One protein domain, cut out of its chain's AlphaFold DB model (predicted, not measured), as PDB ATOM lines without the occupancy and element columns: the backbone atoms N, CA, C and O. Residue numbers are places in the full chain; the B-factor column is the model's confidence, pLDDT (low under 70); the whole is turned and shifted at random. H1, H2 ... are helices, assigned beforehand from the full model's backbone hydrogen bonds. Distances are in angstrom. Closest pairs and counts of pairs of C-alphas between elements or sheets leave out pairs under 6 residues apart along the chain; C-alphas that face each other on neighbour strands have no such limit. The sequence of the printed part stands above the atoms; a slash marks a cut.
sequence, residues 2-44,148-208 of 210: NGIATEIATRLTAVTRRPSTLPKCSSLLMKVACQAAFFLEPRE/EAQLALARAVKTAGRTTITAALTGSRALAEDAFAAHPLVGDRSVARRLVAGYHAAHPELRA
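AT A GLANCE: This is residues 2 to 44 and 148 to 208 of the 210 residues of the protein "Glucosidase" of Amycolatopsis methanolica 239 (UniProt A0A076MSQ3). Two helical hairpins set crosswise make most of this domain: the long helix H3 with the shorter H4 folded back beside it, and H1 with H2, whose residues 32 to 36 cross residues 161 to 165 of H3. H5 folds back across H4 on from the first of these hairpins, short H6 follows at its end, and residues 17 to 25 stick out at the turn between H1 and H2. The printed part has 104 residues with six named helices, H1 to H6 in order, and no named strand; the class is all helix. It is compact, with a radius of gyration of the C-alphas of 14.2 A, and spans 36 by 36 by 27 A.

IN THESE COORDINATES: The longest helix, H3, is residues 148 to 170, 32.6 A from first to last C-alpha, and begins with C-alpha 148 at (32.612, 29.613, 20.135). H4 is residues 173 to 182, 14.2 A long, and H5 is residues 189 to 202, 19.8 A. H6, residues 204 to 208, measures 7.5 A and ends with C-alpha 208 at (10.574, 20.089, 52.917). H1, residues 2 to 16, and H2, residues 25 to 40, each measure 22.2 A; C-alpha 2 is at (13.506, 3.078, 40.580).

HOW THE PARTS SIT: H3 and H4 form a helical hairpin: they touch, closest at the C-alphas of Ala 160 and Ala 179, 4.6 A apart, at a shallow tilt of 10 degrees, opposite ways. H4 touches H5, closest at the C-alphas of Ala 181 and Arg 189, 5.0 A, at a steep tilt of 55 degrees, opposite ways. H5 and H6 are close but not clearly touching, their closest C-alphas, His 200 and Leu 206, being 6.4 A apart. H2 and H3 only just touch, with 3 pairs of C-alphas within 8 A, closest Ala 36 and Ile 165 at 6.3 A; they are about perpendicular, at 79 degrees. H1 and H2 are a helical hairpin too: they touch at the C-alphas of Ala 9 and Ala 37, 6.7 A, at a shallow tilt of 16 degrees, opposite ways. Helix packing is part aligned, part crossed, with 2 of 4 touching pairs at a shallow tilt. H1 and H5, and H3 and H5, are among the pairs that are apart. Every O i to N i+4 pair is within hydrogen-bond range in H2, H3, H4 and H5; in H1 it is 10 of 11, and in H6 0 of 1, with 2 of 2 O i to N i+3 pairs.

THE WHOLE: The two C-alphas farthest apart, those of Glu 44 and Ser 190, are 42.3 A from each other. Residues 45 to 147 are not printed, and C-alphas 44 and 148 are 32.4 A apart across this cut, which lies in the link from H2 to H3. Of the links that are printed whole, H3 to H4 and H5 to H6 are tight, H1 to H2 and H4 to H5 are short, and none is long. The mean pLDDT of the printed part is 70.8; residues 2 to 44 and 206 to 208 are under 70.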
ATOM      1  N   ASN A   2      14.623   2.437  41.305       40.94
ATOM      2  CA  ASN A   2      13.506   3.078  40.580       40.94
ATOM      3  C   ASN A   2      12.523   3.902  41.446       40.94
ATOM      4  O   ASN A   2      11.786   4.704  40.893       40.94
ATOM      5  N   GLY A   3      12.512   3.756  42.778       32.97
ATOM      6  CA  GLY A   3      11.545   4.464  43.643       32.97
ATOM      7  C   GLY A   3      11.859   5.948  43.881       32.97
ATOM      8  O   GLY A   3      10.954   6.773  43.925       32.97
ATOM      9  N   ILE A   4      13.146   6.300  43.965       43.06
ATOM     10  CA  ILE A   4      13.595   7.667  44.284       43.06
ATOM     11  C   ILE A   4      13.320   8.620  43.106       43.06
ATOM     12  O   ILE A   4      12.869   9.740  43.308       43.06
ATOM     13  N   ALA A   5      13.512   8.166  41.862       37.34
ATOM     14  CA  ALA A   5      13.252   8.978  40.671       37.34
ATOM     15  C   ALA A   5      11.757   9.315  40.499       37.34
ATOM     16  O   ALA A   5      11.420  10.459  40.199       37.34
ATOM     17  N   THR A   6      10.861   8.353  40.754       40.41
ATOM     18  CA  THR A   6       9.403   8.552  40.670       40.41
ATOM     19  C   THR A   6       8.886   9.480  41.771       40.41
ATOM     20  O   THR A   6       8.069  10.365  41.509       40.41
ATOM     21  N   GLU A   7       9.393   9.341  42.997       42.91
ATOM     22  CA  GLU A   7       9.013  10.209  44.114       42.91
ATOM     23  C   GLU A   7       9.482  11.657  43.895       42.91
ATOM     24  O   GLU A   7       8.753  12.605  44.188       42.91
ATOM     25  N   ILE A   8      10.656  11.850  43.289       46.25
ATOM     26  CA  ILE A   8      11.196  13.185  43.023       46.25
ATOM     27  C   ILE A   8      10.536  13.855  41.808       46.25
ATOM     28  O   ILE A   8      10.240  15.049  41.875       46.25
ATOM     29  N   ALA A   9      10.222  13.115  40.739       43.34
ATOM     30  CA  ALA A   9       9.412  13.636  39.633       43.34
ATOM     31  C   ALA A   9       8.046  14.127  40.146       43.34
ATOM     32  O   ALA A   9       7.644  15.252  39.861       43.34
ATOM     33  N   THR A  10       7.404  13.346  41.022       46.12
ATOM     34  CA  THR A  10       6.146  13.721  41.691       46.12
ATOM     35  C   THR A  10       6.297  14.999  42.530       46.12
ATOM     36  O   THR A  10       5.446  15.890  42.465       46.12
ATOM     37  N   ARG A  11       7.400  15.139  43.279       51.59
ATOM     38  CA  ARG A  11       7.683  16.328  44.106       51.59
ATOM     39  C   ARG A  11       7.990  17.578  43.265       51.59
ATOM     40  O   ARG A  11       7.515  18.657  43.608       51.59
ATOM     41  N   LEU A  12       8.709  17.451  42.147       45.12
ATOM     42  CA  LEU A  12       8.984  18.562  41.221       45.12
ATOM     43  C   LEU A  12       7.719  19.011  40.470       45.12
ATOM     44  O   LEU A  12       7.475  20.211  40.355       45.12
ATOM     45  N   THR A  13       6.863  18.078  40.037       44.09
ATOM     46  CA  THR A  13       5.554  18.393  39.437       44.09
ATOM     47  C   THR A  13       4.599  19.055  40.439       44.09
ATOM     48  O   THR A  13       3.797  19.911  40.067       44.09
ATOM     49  N   ALA A  14       4.689  18.719  41.729       43.88
ATOM     50  CA  ALA A  14       3.901  19.376  42.773       43.88
ATOM     51  C   ALA A  14       4.318  20.843  43.004       43.88
ATOM     52  O   ALA A  14       3.469  21.670  43.343       43.88
ATOM     53  N   VAL A  15       5.595  21.182  42.789       44.91
ATOM     54  CA  VAL A  15       6.102  22.565  42.868       44.91
ATOM     55  C   VAL A  15       5.625  23.403  41.676       44.91
ATOM     56  O   VAL A  15       5.273  24.565  41.863       44.91
ATOM     57  N   THR A  16       5.537  22.830  40.471       40.03
ATOM     58  CA  THR A  16       5.074  23.558  39.272       40.03
ATOM     59  C   THR A  16       3.554  23.744  39.199       40.03
ATOM     60  O   THR A  16       3.091  24.617  38.472       40.03
ATOM     61  N   ARG A  17       2.769  22.963  39.959       35.34
ATOM     62  CA  ARG A  17       1.295  23.045  40.002       35.34
ATOM     63  C   ARG A  17       0.722  24.002  41.057       35.34
ATOM     64  O   ARG A  17      -0.492  24.193  41.077       35.34
ATOM     65  N   ARG A  18       1.533  24.599  41.941       41.47
ATOM     66  CA  ARG A  18       1.026  25.595  42.903       41.47
ATOM     67  C   ARG A  18       0.993  26.989  42.264       41.47
ATOM     68  O   ARG A  18       1.995  27.390  41.676       41.47
ATOM     69  N   PRO A  19      -0.116  27.740  42.387       30.53
ATOM     70  CA  PRO A  19      -0.202  29.091  41.846       30.53
ATOM     71  C   PRO A  19       0.856  29.972  42.523       30.53
ATOM     72  O   PRO A  19       0.793  30.210  43.728       30.53
ATOM     73  N   SER A  20       1.861  30.413  41.762       41.00
ATOM     74  CA  SER A  20       2.875  31.349  42.247       41.00
ATOM     75  C   SER A  20       2.467  32.778  41.889       41.00
ATOM     76  O   SER A  20       2.064  33.072  40.767       41.00
ATOM     77  N   THR A  21       2.570  33.687  42.855       34.47
ATOM     78  CA  THR A  21       2.245  35.118  42.713       34.47
ATOM     79  C   THR A  21       3.365  35.927  42.038       34.47
ATOM     80  O   THR A  21       3.313  37.154  42.009       34.47
ATOM     81  N   LEU A  22       4.391  35.264  41.485       35.53
ATOM     82  CA  LEU A  22       5.578  35.891  40.896       35.53
ATOM     83  C   LEU A  22       5.738  35.477  39.417       35.53
ATOM     84  O   LEU A  22       6.281  34.407  39.134       35.53
ATOM     85  N   PRO A  23       5.343  36.330  38.452       32.22
ATOM     86  CA  PRO A  23       5.176  35.944  37.044       32.22
ATOM     87  C   PRO A  23       6.474  35.608  36.284       32.22
ATOM     88  O   PRO A  23       6.403  35.099  35.171       32.22
ATOM     89  N   LYS A  24       7.665  35.870  36.849       28.86
ATOM     90  CA  LYS A  24       8.966  35.659  36.170       28.86
ATOM     91  C   LYS A  24       9.791  34.478  36.698       28.86
ATOM     92  O   LYS A  24      10.685  34.019  35.996       28.86
ATOM     93  N   CYS A  25       9.506  33.964  37.898       28.00
ATOM     94  CA  CYS A  25      10.213  32.787  38.429       28.00
ATOM     95  C   CYS A  25       9.713  31.476  37.799       28.00
ATOM     96  O   CYS A  25      10.457  30.498  37.732       28.00
ATOM     97  N   SER A  26       8.480  31.466  37.288       34.56
ATOM     98  CA  SER A  26       7.826  30.296  36.700       34.56
ATOM     99  C   SER A  26       8.511  29.787  35.429       34.56
ATOM    100  O   SER A  26       8.592  28.578  35.248       34.56
ATOM    101  N   SER A  27       9.055  30.658  34.572       33.44
ATOM    102  CA  SER A  27       9.641  30.236  33.290       33.44
ATOM    103  C   SER A  27      10.972  29.501  33.458       33.44
ATOM    104  O   SER A  27      11.177  28.457  32.841       33.44
ATOM    105  N   LEU A  28      11.864  29.988  34.327       38.50
ATOM    106  CA  LEU A  28      13.142  29.326  34.600       38.50
ATOM    107  C   LEU A  28      12.929  28.018  35.366       38.50
ATOM    108  O   LEU A  28      13.521  27.004  35.005       38.50
ATOM    109  N   LEU A  29      12.038  28.016  36.364       47.75
ATOM    110  CA  LEU A  29      11.649  26.796  37.074       47.75
ATOM    111  C   LEU A  29      11.002  25.778  36.132       47.75
ATOM    112  O   LEU A  29      11.331  24.602  36.224       47.75
ATOM    113  N   MET A  30      10.162  26.210  35.186       43.22
ATOM    114  CA  MET A  30       9.578  25.326  34.173       43.22
ATOM    115  C   MET A  30      10.646  24.766  33.229       43.22
ATOM    116  O   MET A  30      10.635  23.571  32.950       43.22
ATOM    117  N   LYS A  31      11.616  25.577  32.782       54.06
ATOM    118  CA  LYS A  31      12.728  25.098  31.940       54.06
ATOM    119  C   LYS A  31      13.621  24.105  32.688       54.06
ATOM    120  O   LYS A  31      13.972  23.069  32.132       54.06
ATOM    121  N   VAL A  32      13.937  24.371  33.956       56.41
ATOM    122  CA  VAL A  32      14.714  23.455  34.808       56.41
ATOM    123  C   VAL A  32      13.925  22.180  35.116       56.41
ATOM    124  O   VAL A  32      14.497  21.097  35.054       56.41
ATOM    125  N   ALA A  33      12.620  22.273  35.386       53.59
ATOM    126  CA  ALA A  33      11.756  21.123  35.653       53.59
ATOM    127  C   ALA A  33      11.541  20.257  34.405       53.59
ATOM    128  O   ALA A  33      11.631  19.036  34.492       53.59
ATOM    129  N   CYS A  34      11.327  20.870  33.239       53.19
ATOM    130  CA  CYS A  34      11.251  20.168  31.961       53.19
ATOM    131  C   CYS A  34      12.580  19.454  31.677       53.19
ATOM    132  O   CYS A  34      12.610  18.255  31.411       53.19
ATOM    133  N   GLN A  35      13.704  20.152  31.867       57.25
ATOM    134  CA  GLN A  35      15.026  19.554  31.725       57.25
ATOM    135  C   GLN A  35      15.277  18.426  32.744       57.25
ATOM    136  O   GLN A  35      15.889  17.428  32.379       57.25
ATOM    137  N   ALA A  36      14.777  18.535  33.978       51.16
ATOM    138  CA  ALA A  36      14.844  17.475  34.983       51.16
ATOM    139  C   ALA A  36      13.989  16.260  34.598       51.16
ATOM    140  O   ALA A  36      14.481  15.141  34.669       51.16
ATOM    141  N   ALA A  37      12.753  16.459  34.136       55.03
ATOM    142  CA  ALA A  37      11.873  15.379  33.690       55.03
ATOM    143  C   ALA A  37      12.497  14.594  32.524       55.03
ATOM    144  O   ALA A  37      12.580  13.370  32.572       55.03
ATOM    145  N   PHE A  38      13.052  15.294  31.531       53.72
ATOM    146  CA  PHE A  38      13.807  14.654  30.456       53.72
ATOM    147  C   PHE A  38      15.117  14.015  30.938       53.72
ATOM    148  O   PHE A  38      15.544  12.994  30.401       53.72
ATOM    149  N   PHE A  39      15.801  14.587  31.924       50.78
ATOM    150  CA  PHE A  39      17.016  13.978  32.460       50.78
ATOM    151  C   PHE A  39      16.723  12.676  33.223       50.78
ATOM    152  O   PHE A  39      17.510  11.736  33.150       50.78
ATOM    153  N   LEU A  40      15.587  12.611  33.920       49.41
ATOM    154  CA  LEU A  40      15.202  11.496  34.785       49.41
ATOM    155  C   LEU A  40      14.460  10.371  34.051       49.41
ATOM    156  O   LEU A  40      14.560   9.223  34.476       49.41
ATOM    157  N   GLU A  41      13.748  10.667  32.958       45.94
ATOM    158  CA  GLU A  41      12.993   9.662  32.205       45.94
ATOM    159  C   GLU A  41      13.387   9.602  30.717       45.94
ATOM    160  O   GLU A  41      12.979  10.448  29.912       45.94
ATOM    161  N   PRO A  42      14.149   8.581  30.286       39.97
ATOM    162  CA  PRO A  42      14.242   8.215  28.881       39.97
ATOM    163  C   PRO A  42      12.963   7.462  28.483       39.97
ATOM    164  O   PRO A  42      12.882   6.249  28.644       39.97
ATOM    165  N   ARG A  43      11.936   8.170  27.997       40.44
ATOM    166  CA  ARG A  43      10.764   7.538  27.369       40.44
ATOM    167  C   ARG A  43      10.780   7.726  25.852       40.44
ATOM    168  O   ARG A  43      11.011   8.832  25.366       40.44
ATOM    169  N   GLU A  44      10.538   6.630  25.137       31.81
ATOM    170  CA  GLU A  44      10.049   6.624  23.755       31.81
ATOM    171  C   GLU A  44       8.562   7.010  23.780       31.81
ATOM    172  O   GLU A  44       7.815   6.558  24.653       31.81
ATOM    173  N   GLU A 148      31.967  30.156  18.933       96.25
ATOM    174  CA  GLU A 148      32.612  29.613  20.135       96.25
ATOM    175  C   GLU A 148      32.202  30.323  21.435       96.25
ATOM    176  O   GLU A 148      31.892  29.668  22.433       96.25
ATOM    177  N   ALA A 149      32.088  31.652  21.411       95.75
ATOM    178  CA  ALA A 149      31.628  32.428  22.562       95.75
ATOM    179  C   ALA A 149      30.184  32.079  22.983       95.75
ATOM    180  O   ALA A 149      29.879  31.999  24.175       95.75
ATOM    181  N   GLN A 150      29.294  31.826  22.018       94.81
ATOM    182  CA  GLN A 150      27.902  31.447  22.281       94.81
ATOM    183  C   GLN A 150      27.820  30.013  22.815       94.81
ATOM    184  O   GLN A 150      27.082  29.745  23.765       94.81
ATOM    185  N   LEU A 151      28.629  29.103  22.264       95.88
ATOM    186  CA  LEU A 151      28.731  27.730  22.751       95.88
ATOM    187  C   LEU A 151      29.257  27.679  24.193       95.88
ATOM    188  O   LEU A 151      28.730  26.928  25.015       95.88
ATOM    189  N   ALA A 152      30.265  28.492  24.521       95.69
ATOM    190  CA  ALA A 152      30.799  28.597  25.876       95.69
ATOM    191  C   ALA A 152      29.723  29.057  26.874       95.69
ATOM    192  O   ALA A 152      29.551  28.440  27.929       95.69
ATOM    193  N   LEU A 153      28.937  30.076  26.510       95.44
ATOM    194  CA  LEU A 153      27.824  30.549  27.333       95.44
ATOM    195  C   LEU A 153      26.745  29.470  27.508       95.44
ATOM    196  O   LEU A 153      26.308  29.208  28.631       95.44
ATOM    197  N   ALA A 154      26.353  28.799  26.421       93.81
ATOM    198  CA  ALA A 154      25.371  27.720  26.462       93.81
ATOM    199  C   ALA A 154      25.824  26.580  27.388       93.81
ATOM    200  O   ALA A 154      25.040  26.093  28.206       93.81
ATOM    201  N   ARG A 155      27.105  26.193  27.329       94.94
ATOM    202  CA  ARG A 155      27.695  25.182  28.221       94.94
ATOM    203  C   ARG A 155      27.677  25.617  29.684       94.94
ATOM    204  O   ARG A 155      27.319  24.806  30.540       94.94
ATOM    205  N   ALA A 156      28.013  26.872  29.983       94.06
ATOM    206  CA  ALA A 156      27.976  27.398  31.348       94.06
ATOM    207  C   ALA A 156      26.553  27.347  31.934       94.06
ATOM    208  O   ALA A 156      26.346  26.800  33.018       94.06
ATOM    209  N   VAL A 157      25.552  27.805  31.174       94.06
ATOM    210  CA  VAL A 157      24.139  27.745  31.586       94.06
ATOM    211  C   VAL A 157      23.669  26.296  31.756       94.06
ATOM    212  O   VAL A 157      23.006  25.974  32.743       94.06
ATOM    213  N   LYS A 158      24.045  25.383  30.848       92.62
ATOM    214  CA  LYS A 158      23.698  23.957  30.977       92.62
ATOM    215  C   LYS A 158      24.346  23.301  32.188       92.62
ATOM    216  O   LYS A 158      23.699  22.478  32.836       92.62
ATOM    217  N   THR A 159      25.572  23.684  32.517       93.12
ATOM    218  CA  THR A 159      26.280  23.199  33.705       93.12
ATOM    219  C   THR A 159      25.562  23.662  34.970       93.12
ATOM    220  O   THR A 159      25.182  22.827  35.786       93.12
ATOM    221  N   ALA A 160      25.257  24.959  35.086       94.25
ATOM    222  CA  ALA A 160      24.500  25.508  36.212       94.25
ATOM    223  C   ALA A 160      23.117  24.846  36.373       94.25
ATOM    224  O   ALA A 160      22.720  24.495  37.486       94.25
ATOM    225  N   GLY A 161      22.407  24.601  35.266       91.25
ATOM    226  CA  GLY A 161      21.122  23.899  35.272       91.25
ATOM    227  C   GLY A 161      21.235  22.456  35.768       91.25
ATOM    228  O   GLY A 161      20.478  22.046  36.646       91.25
ATOM    229  N   ARG A 162      22.213  21.687  35.272       91.38
ATOM    230  CA  ARG A 162      22.439  20.302  35.725       91.38
ATOM    231  C   ARG A 162      22.832  20.242  37.198       91.38
ATOM    232  O   ARG A 162      22.283  19.420  37.924       91.38
ATOM    233  N   THR A 163      23.710  21.129  37.659       93.19
ATOM    234  CA  THR A 163      24.087  21.198  39.077       93.19
ATOM    235  C   THR A 163      22.895  21.587  39.951       93.19
ATOM    236  O   THR A 163      22.710  20.990  41.007       93.19
ATOM    237  N   THR A 164      22.034  22.504  39.489       92.19
ATOM    238  CA  THR A 164      20.771  22.847  40.173       92.19
ATOM    239  C   THR A 164      19.868  21.626  40.318       92.19
ATOM    240  O   THR A 164      19.344  21.379  41.402       92.19
ATOM    241  N   ILE A 165      19.707  20.840  39.249       89.19
ATOM    242  CA  ILE A 165      18.915  19.606  39.285       89.19
ATOM    243  C   ILE A 165      19.517  18.650  40.316       89.19
ATOM    244  O   ILE A 165      18.813  18.244  41.232       89.19
ATOM    245  N   THR A 166      20.818  18.359  40.256       89.12
ATOM    246  CA  THR A 166      21.473  17.475  41.236       89.12
ATOM    247  C   THR A 166      21.317  17.987  42.670       89.12
ATOM    248  O   THR A 166      21.044  17.197  43.573       89.12
ATOM    249  N   ALA A 167      21.436  19.297  42.896       90.62
ATOM    250  CA  ALA A 167      21.214  19.905  44.204       90.62
ATOM    251  C   ALA A 167      19.783  19.672  44.708       90.62
ATOM    252  O   ALA A 167      19.601  19.293  45.862       90.62
ATOM    253  N   ALA A 168      18.784  19.831  43.837       87.12
ATOM    254  CA  ALA A 168      17.384  19.574  44.162       87.12
ATOM    255  C   ALA A 168      17.104  18.085  44.424       87.12
ATOM    256  O   ALA A 168      16.367  17.764  45.349       87.12
ATOM    257  N   LEU A 169      17.713  17.176  43.651       85.69
ATOM    258  CA  LEU A 169      17.554  15.726  43.826       85.69
ATOM    259  C   LEU A 169      18.195  15.209  45.121       85.69
ATOM    260  O   LEU A 169      17.714  14.243  45.702       85.69
ATOM    261  N   THR A 170      19.306  15.815  45.541       87.38
ATOM    262  CA  THR A 170      20.104  15.361  46.696       87.38
ATOM    263  C   THR A 170      19.859  16.172  47.967       87.38
ATOM    264  O   THR A 170      20.419  15.848  49.010       87.38
ATOM    265  N   GLY A 171      19.103  17.269  47.884       85.50
ATOM    266  CA  GLY A 171      18.957  18.235  48.977       85.50
ATOM    267  C   GLY A 171      20.265  18.947  49.359       85.50
ATOM    268  O   GLY A 171      20.362  19.543  50.434       85.50
ATOM    269  N   SER A 172      21.302  18.881  48.515       90.25
ATOM    270  CA  SER A 172      22.628  19.396  48.850       90.25
ATOM    271  C   SER A 172      22.704  20.910  48.689       90.25
ATOM    272  O   SER A 172      22.769  21.451  47.583       90.25
ATOM    273  N   ARG A 173      22.797  21.604  49.826       90.50
ATOM    274  CA  ARG A 173      23.048  23.048  49.859       90.50
ATOM    275  C   ARG A 173      24.360  23.428  49.168       90.50
ATOM    276  O   ARG A 173      24.401  24.442  48.481       90.50
ATOM    277  N   ALA A 174      25.417  22.631  49.336       92.44
ATOM    278  CA  ALA A 174      26.707  22.906  48.708       92.44
ATOM    279  C   ALA A 174      26.593  22.889  47.176       92.44
ATOM    280  O   ALA A 174      27.049  23.820  46.521       92.44
ATOM    281  N   LEU A 175      25.881  21.900  46.619       93.75
ATOM    282  CA  LEU A 175      25.626  21.836  45.179       93.75
ATOM    283  C   LEU A 175      24.726  22.980  44.700       93.75
ATOM    284  O   LEU A 175      24.918  23.476  43.595       93.75
ATOM    285  N   ALA A 176      23.772  23.441  45.514       92.62
ATOM    286  CA  ALA A 176      22.979  24.621  45.171       92.62
ATOM    287  C   ALA A 176      23.865  25.877  45.084       92.62
ATOM    288  O   ALA A 176      23.764  26.643  44.128       92.62
ATOM    289  N   GLU A 177      24.775  26.071  46.044       94.69
ATOM    290  CA  GLU A 177      25.751  27.167  46.018       94.69
ATOM    291  C   GLU A 177      26.689  27.059  44.805       94.69
ATOM    292  O   GLU A 177      26.958  28.069  44.155       94.69
ATOM    293  N   ASP A 178      27.135  25.848  44.457       95.19
ATOM    294  CA  ASP A 178      27.938  25.589  43.256       95.19
ATOM    295  C   ASP A 178      27.169  25.928  41.974       95.19
ATOM    296  O   ASP A 178      27.724  26.549  41.068       95.19
ATOM    297  N   ALA A 179      25.885  25.570  41.901       94.44
ATOM    298  CA  ALA A 179      25.036  25.853  40.752       94.44
ATOM    299  C   ALA A 179      24.843  27.359  40.537       94.44
ATOM    300  O   ALA A 179      24.983  27.843  39.413       94.44
ATOM    301  N   PHE A 180      24.576  28.106  41.614       94.81
ATOM    302  CA  PHE A 180      24.500  29.563  41.551       94.81
ATOM    303  C   PHE A 180      25.846  30.167  41.150       94.81
ATOM    304  O   PHE A 180      25.873  30.998  40.251       94.81
ATOM    305  N   ALA A 181      26.958  29.739  41.752       95.06
ATOM    306  CA  ALA A 181      28.282  30.276  41.431       95.06
ATOM    307  C   ALA A 181      28.699  30.006  39.972       95.06
ATOM    308  O   ALA A 181      29.352  30.846  39.360       95.06
ATOM    309  N   ALA A 182      28.300  28.862  39.408       92.75
ATOM    310  CA  ALA A 182      28.559  28.508  38.014       92.75
ATOM    311  C   ALA A 182      27.700  29.297  37.007       92.75
ATOM    312  O   ALA A 182      28.004  29.301  35.813       92.75
ATOM    313  N   HIS A 183      26.616  29.942  37.450       94.81
ATOM    314  CA  HIS A 183      25.732  30.672  36.551       94.81
ATOM    315  C   HIS A 183      26.375  32.006  36.110       94.81
ATOM    316  O   HIS A 183      26.754  32.802  36.976       94.81
ATOM    317  N   PRO A 184      26.436  32.326  34.797       93.31
ATOM    318  CA  PRO A 184      27.120  33.524  34.281       93.31
ATOM    319  C   PRO A 184      26.636  34.861  34.860       93.31
ATOM    320  O   PRO A 184      27.398  35.816  34.933       93.31
ATOM    321  N   LEU A 185      25.371  34.933  35.287       94.25
ATOM    322  CA  LEU A 185      24.784  36.128  35.914       94.25
ATOM    323  C   LEU A 185      25.142  36.309  37.399       94.25
ATOM    324  O   LEU A 185      24.749  37.306  37.998       94.25
ATOM    325  N   VAL A 186      25.826  35.341  38.010       94.50
ATOM    326  CA  VAL A 186      26.213  35.386  39.426       94.50
ATOM    327  C   VAL A 186      27.728  35.458  39.541       94.50
ATOM    328  O   VAL A 186      28.229  36.415  40.120       94.50
ATOM    329  N   GLY A 187      28.448  34.461  39.011       83.31
ATOM    330  CA  GLY A 187      29.915  34.439  38.899       83.31
ATOM    331  C   GLY A 187      30.722  34.519  40.206       83.31
ATOM    332  O   GLY A 187      31.938  34.362  40.173       83.31
ATOM    333  N   ASP A 188      30.076  34.740  41.355       92.81
ATOM    334  CA  ASP A 188      30.714  34.943  42.653       92.81
ATOM    335  C   ASP A 188      30.130  34.009  43.721       92.81
ATOM    336  O   ASP A 188      28.919  33.951  43.969       92.81
ATOM    337  N   ARG A 189      31.016  33.283  44.411       92.56
ATOM    338  CA  ARG A 189      30.623  32.290  45.421       92.56
ATOM    339  C   ARG A 189      30.052  32.922  46.693       92.56
ATOM    340  O   ARG A 189      29.213  32.306  47.355       92.56
ATOM    341  N   SER A 190      30.474  34.132  47.059       94.94
ATOM    342  CA  SER A 190      29.910  34.840  48.216       94.94
ATOM    343  C   SER A 190      28.470  35.281  47.937       94.94
ATOM    344  O   SER A 190      27.605  35.137  48.802       94.94
ATOM    345  N   VAL A 191      28.197  35.750  46.714       96.06
ATOM    346  CA  VAL A 191      26.858  36.095  46.227       96.06
ATOM    347  C   VAL A 191      25.993  34.839  46.184       96.06
ATOM    348  O   VAL A 191      24.897  34.854  46.737       96.06
ATOM    349  N   ALA A 192      26.499  33.732  45.631       95.00
ATOM    350  CA  ALA A 192      25.785  32.456  45.575       95.00
ATOM    351  C   ALA A 192      25.306  31.979  46.959       95.00
ATOM    352  O   ALA A 192      24.137  31.636  47.130       95.00
ATOM    353  N   ARG A 193      26.172  32.043  47.981       94.88
ATOM    354  CA  ARG A 193      25.814  31.717  49.375       94.88
ATOM    355  C   ARG A 193      24.678  32.577  49.915       94.88
ATOM    356  O   ARG A 193      23.762  32.053  50.552       94.88
ATOM    357  N   ARG A 194      24.736  33.891  49.671       96.19
ATOM    358  CA  ARG A 194      23.682  34.825  50.094       96.19
ATOM    359  C   ARG A 194      22.370  34.545  49.369       96.19
ATOM    360  O   ARG A 194      21.331  34.543  50.019       96.19
ATOM    361  N   LEU A 195      22.420  34.254  48.067       94.19
ATOM    362  CA  LEU A 195      21.243  33.897  47.274       94.19
ATOM    363  C   LEU A 195      20.584  32.624  47.801       94.19
ATOM    364  O   LEU A 195      19.398  32.648  48.108       94.19
ATOM    365  N   VAL A 196      21.344  31.540  47.981       92.25
ATOM    366  CA  VAL A 196      20.810  30.270  48.503       92.25
ATOM    367  C   VAL A 196      20.190  30.460  49.890       92.25
ATOM    368  O   VAL A 196      19.072  30.006  50.134       92.25
ATOM    369  N   ALA A 197      20.871  31.174  50.793       91.75
ATOM    370  CA  ALA A 197      20.323  31.487  52.112       91.75
ATOM    371  C   ALA A 197      19.032  32.323  52.024       91.75
ATOM    372  O   ALA A 197      18.066  32.027  52.727       91.75
ATOM    373  N   GLY A 198      19.001  33.323  51.138       92.44
ATOM    374  CA  GLY A 198      17.838  34.170  50.885       92.44
ATOM    375  C   GLY A 198      16.642  33.385  50.348       92.44
ATOM    376  O   GLY A 198      15.557  33.472  50.919       92.44
ATOM    377  N   TYR A 199      16.841  32.547  49.326       90.44
ATOM    378  CA  TYR A 199      15.785  31.686  48.782       90.44
ATOM    379  C   TYR A 199      15.250  30.706  49.836       90.44
ATOM    380  O   TYR A 199      14.041  30.546  49.953       90.44
ATOM    381  N   HIS A 200      16.100  30.111  50.679       86.56
ATOM    382  CA  HIS A 200      15.640  29.240  51.773       86.56
ATOM    383  C   HIS A 200      14.895  29.963  52.905       86.56
ATOM    384  O   HIS A 200      14.192  29.311  53.686       86.56
ATOM    385  N   ALA A 201      15.109  31.268  53.068       88.25
ATOM    386  CA  ALA A 201      14.365  32.087  54.018       88.25
ATOM    387  C   ALA A 201      13.012  32.513  53.432       88.25
ATOM    388  O   ALA A 201      12.004  32.425  54.127       88.25
ATOM    389  N   ALA A 202      12.993  32.915  52.158       90.12
ATOM    390  CA  ALA A 202      11.793  33.346  51.444       90.12
ATOM    391  C   ALA A 202      10.840  32.190  51.095       90.12
ATOM    392  O   ALA A 202       9.634  32.404  51.029       90.12
ATOM    393  N   HIS A 203      11.375  30.976  50.916       85.69
ATOM    394  CA  HIS A 203      10.625  29.783  50.515       85.69
ATOM    395  C   HIS A 203      10.831  28.628  51.509       85.69
ATOM    396  O   HIS A 203      11.608  27.699  51.245       85.69
ATOM    397  N   PRO A 204      10.173  28.659  52.684       80.31
ATOM    398  CA  PRO A 204      10.262  27.592  53.679       80.31
ATOM    399  C   PRO A 204       9.875  26.214  53.129       80.31
ATOM    400  O   PRO A 204      10.419  25.207  53.579       80.31
ATOM    401  N   GLU A 205       8.995  26.155  52.129       74.69
ATOM    402  CA  GLU A 205       8.586  24.941  51.419       74.69
ATOM    403  C   GLU A 205       9.757  24.199  50.759       74.69
ATOM    404  O   GLU A 205       9.742  22.970  50.696       74.69
ATOM    405  N   LEU A 206      10.827  24.900  50.362       68.69
ATOM    406  CA  LEU A 206      12.035  24.261  49.828       68.69
ATOM    407  C   LEU A 206      12.802  23.475  50.900       68.69
ATOM    408  O   LEU A 206      13.612  22.615  50.568       68.69
ATOM    409  N   ARG A 207      12.547  23.729  52.191       64.88
ATOM    410  CA  ARG A 207      13.132  22.944  53.292       64.88
ATOM    411  C   ARG A 207      12.492  21.563  53.430       64.88
ATOM    412  O   ARG A 207      13.100  20.702  54.061       64.88
ATOM    413  N   ALA A 208      11.294  21.362  52.876       54.84
ATOM    414  CA  ALA A 208      10.574  20.089  52.917       54.84
ATOM    415  C   ALA A 208      11.068  19.077  51.865       54.84
ATOM    416  O   ALA A 208      10.729  17.903  51.955       54.84
TER     417      ALA A 208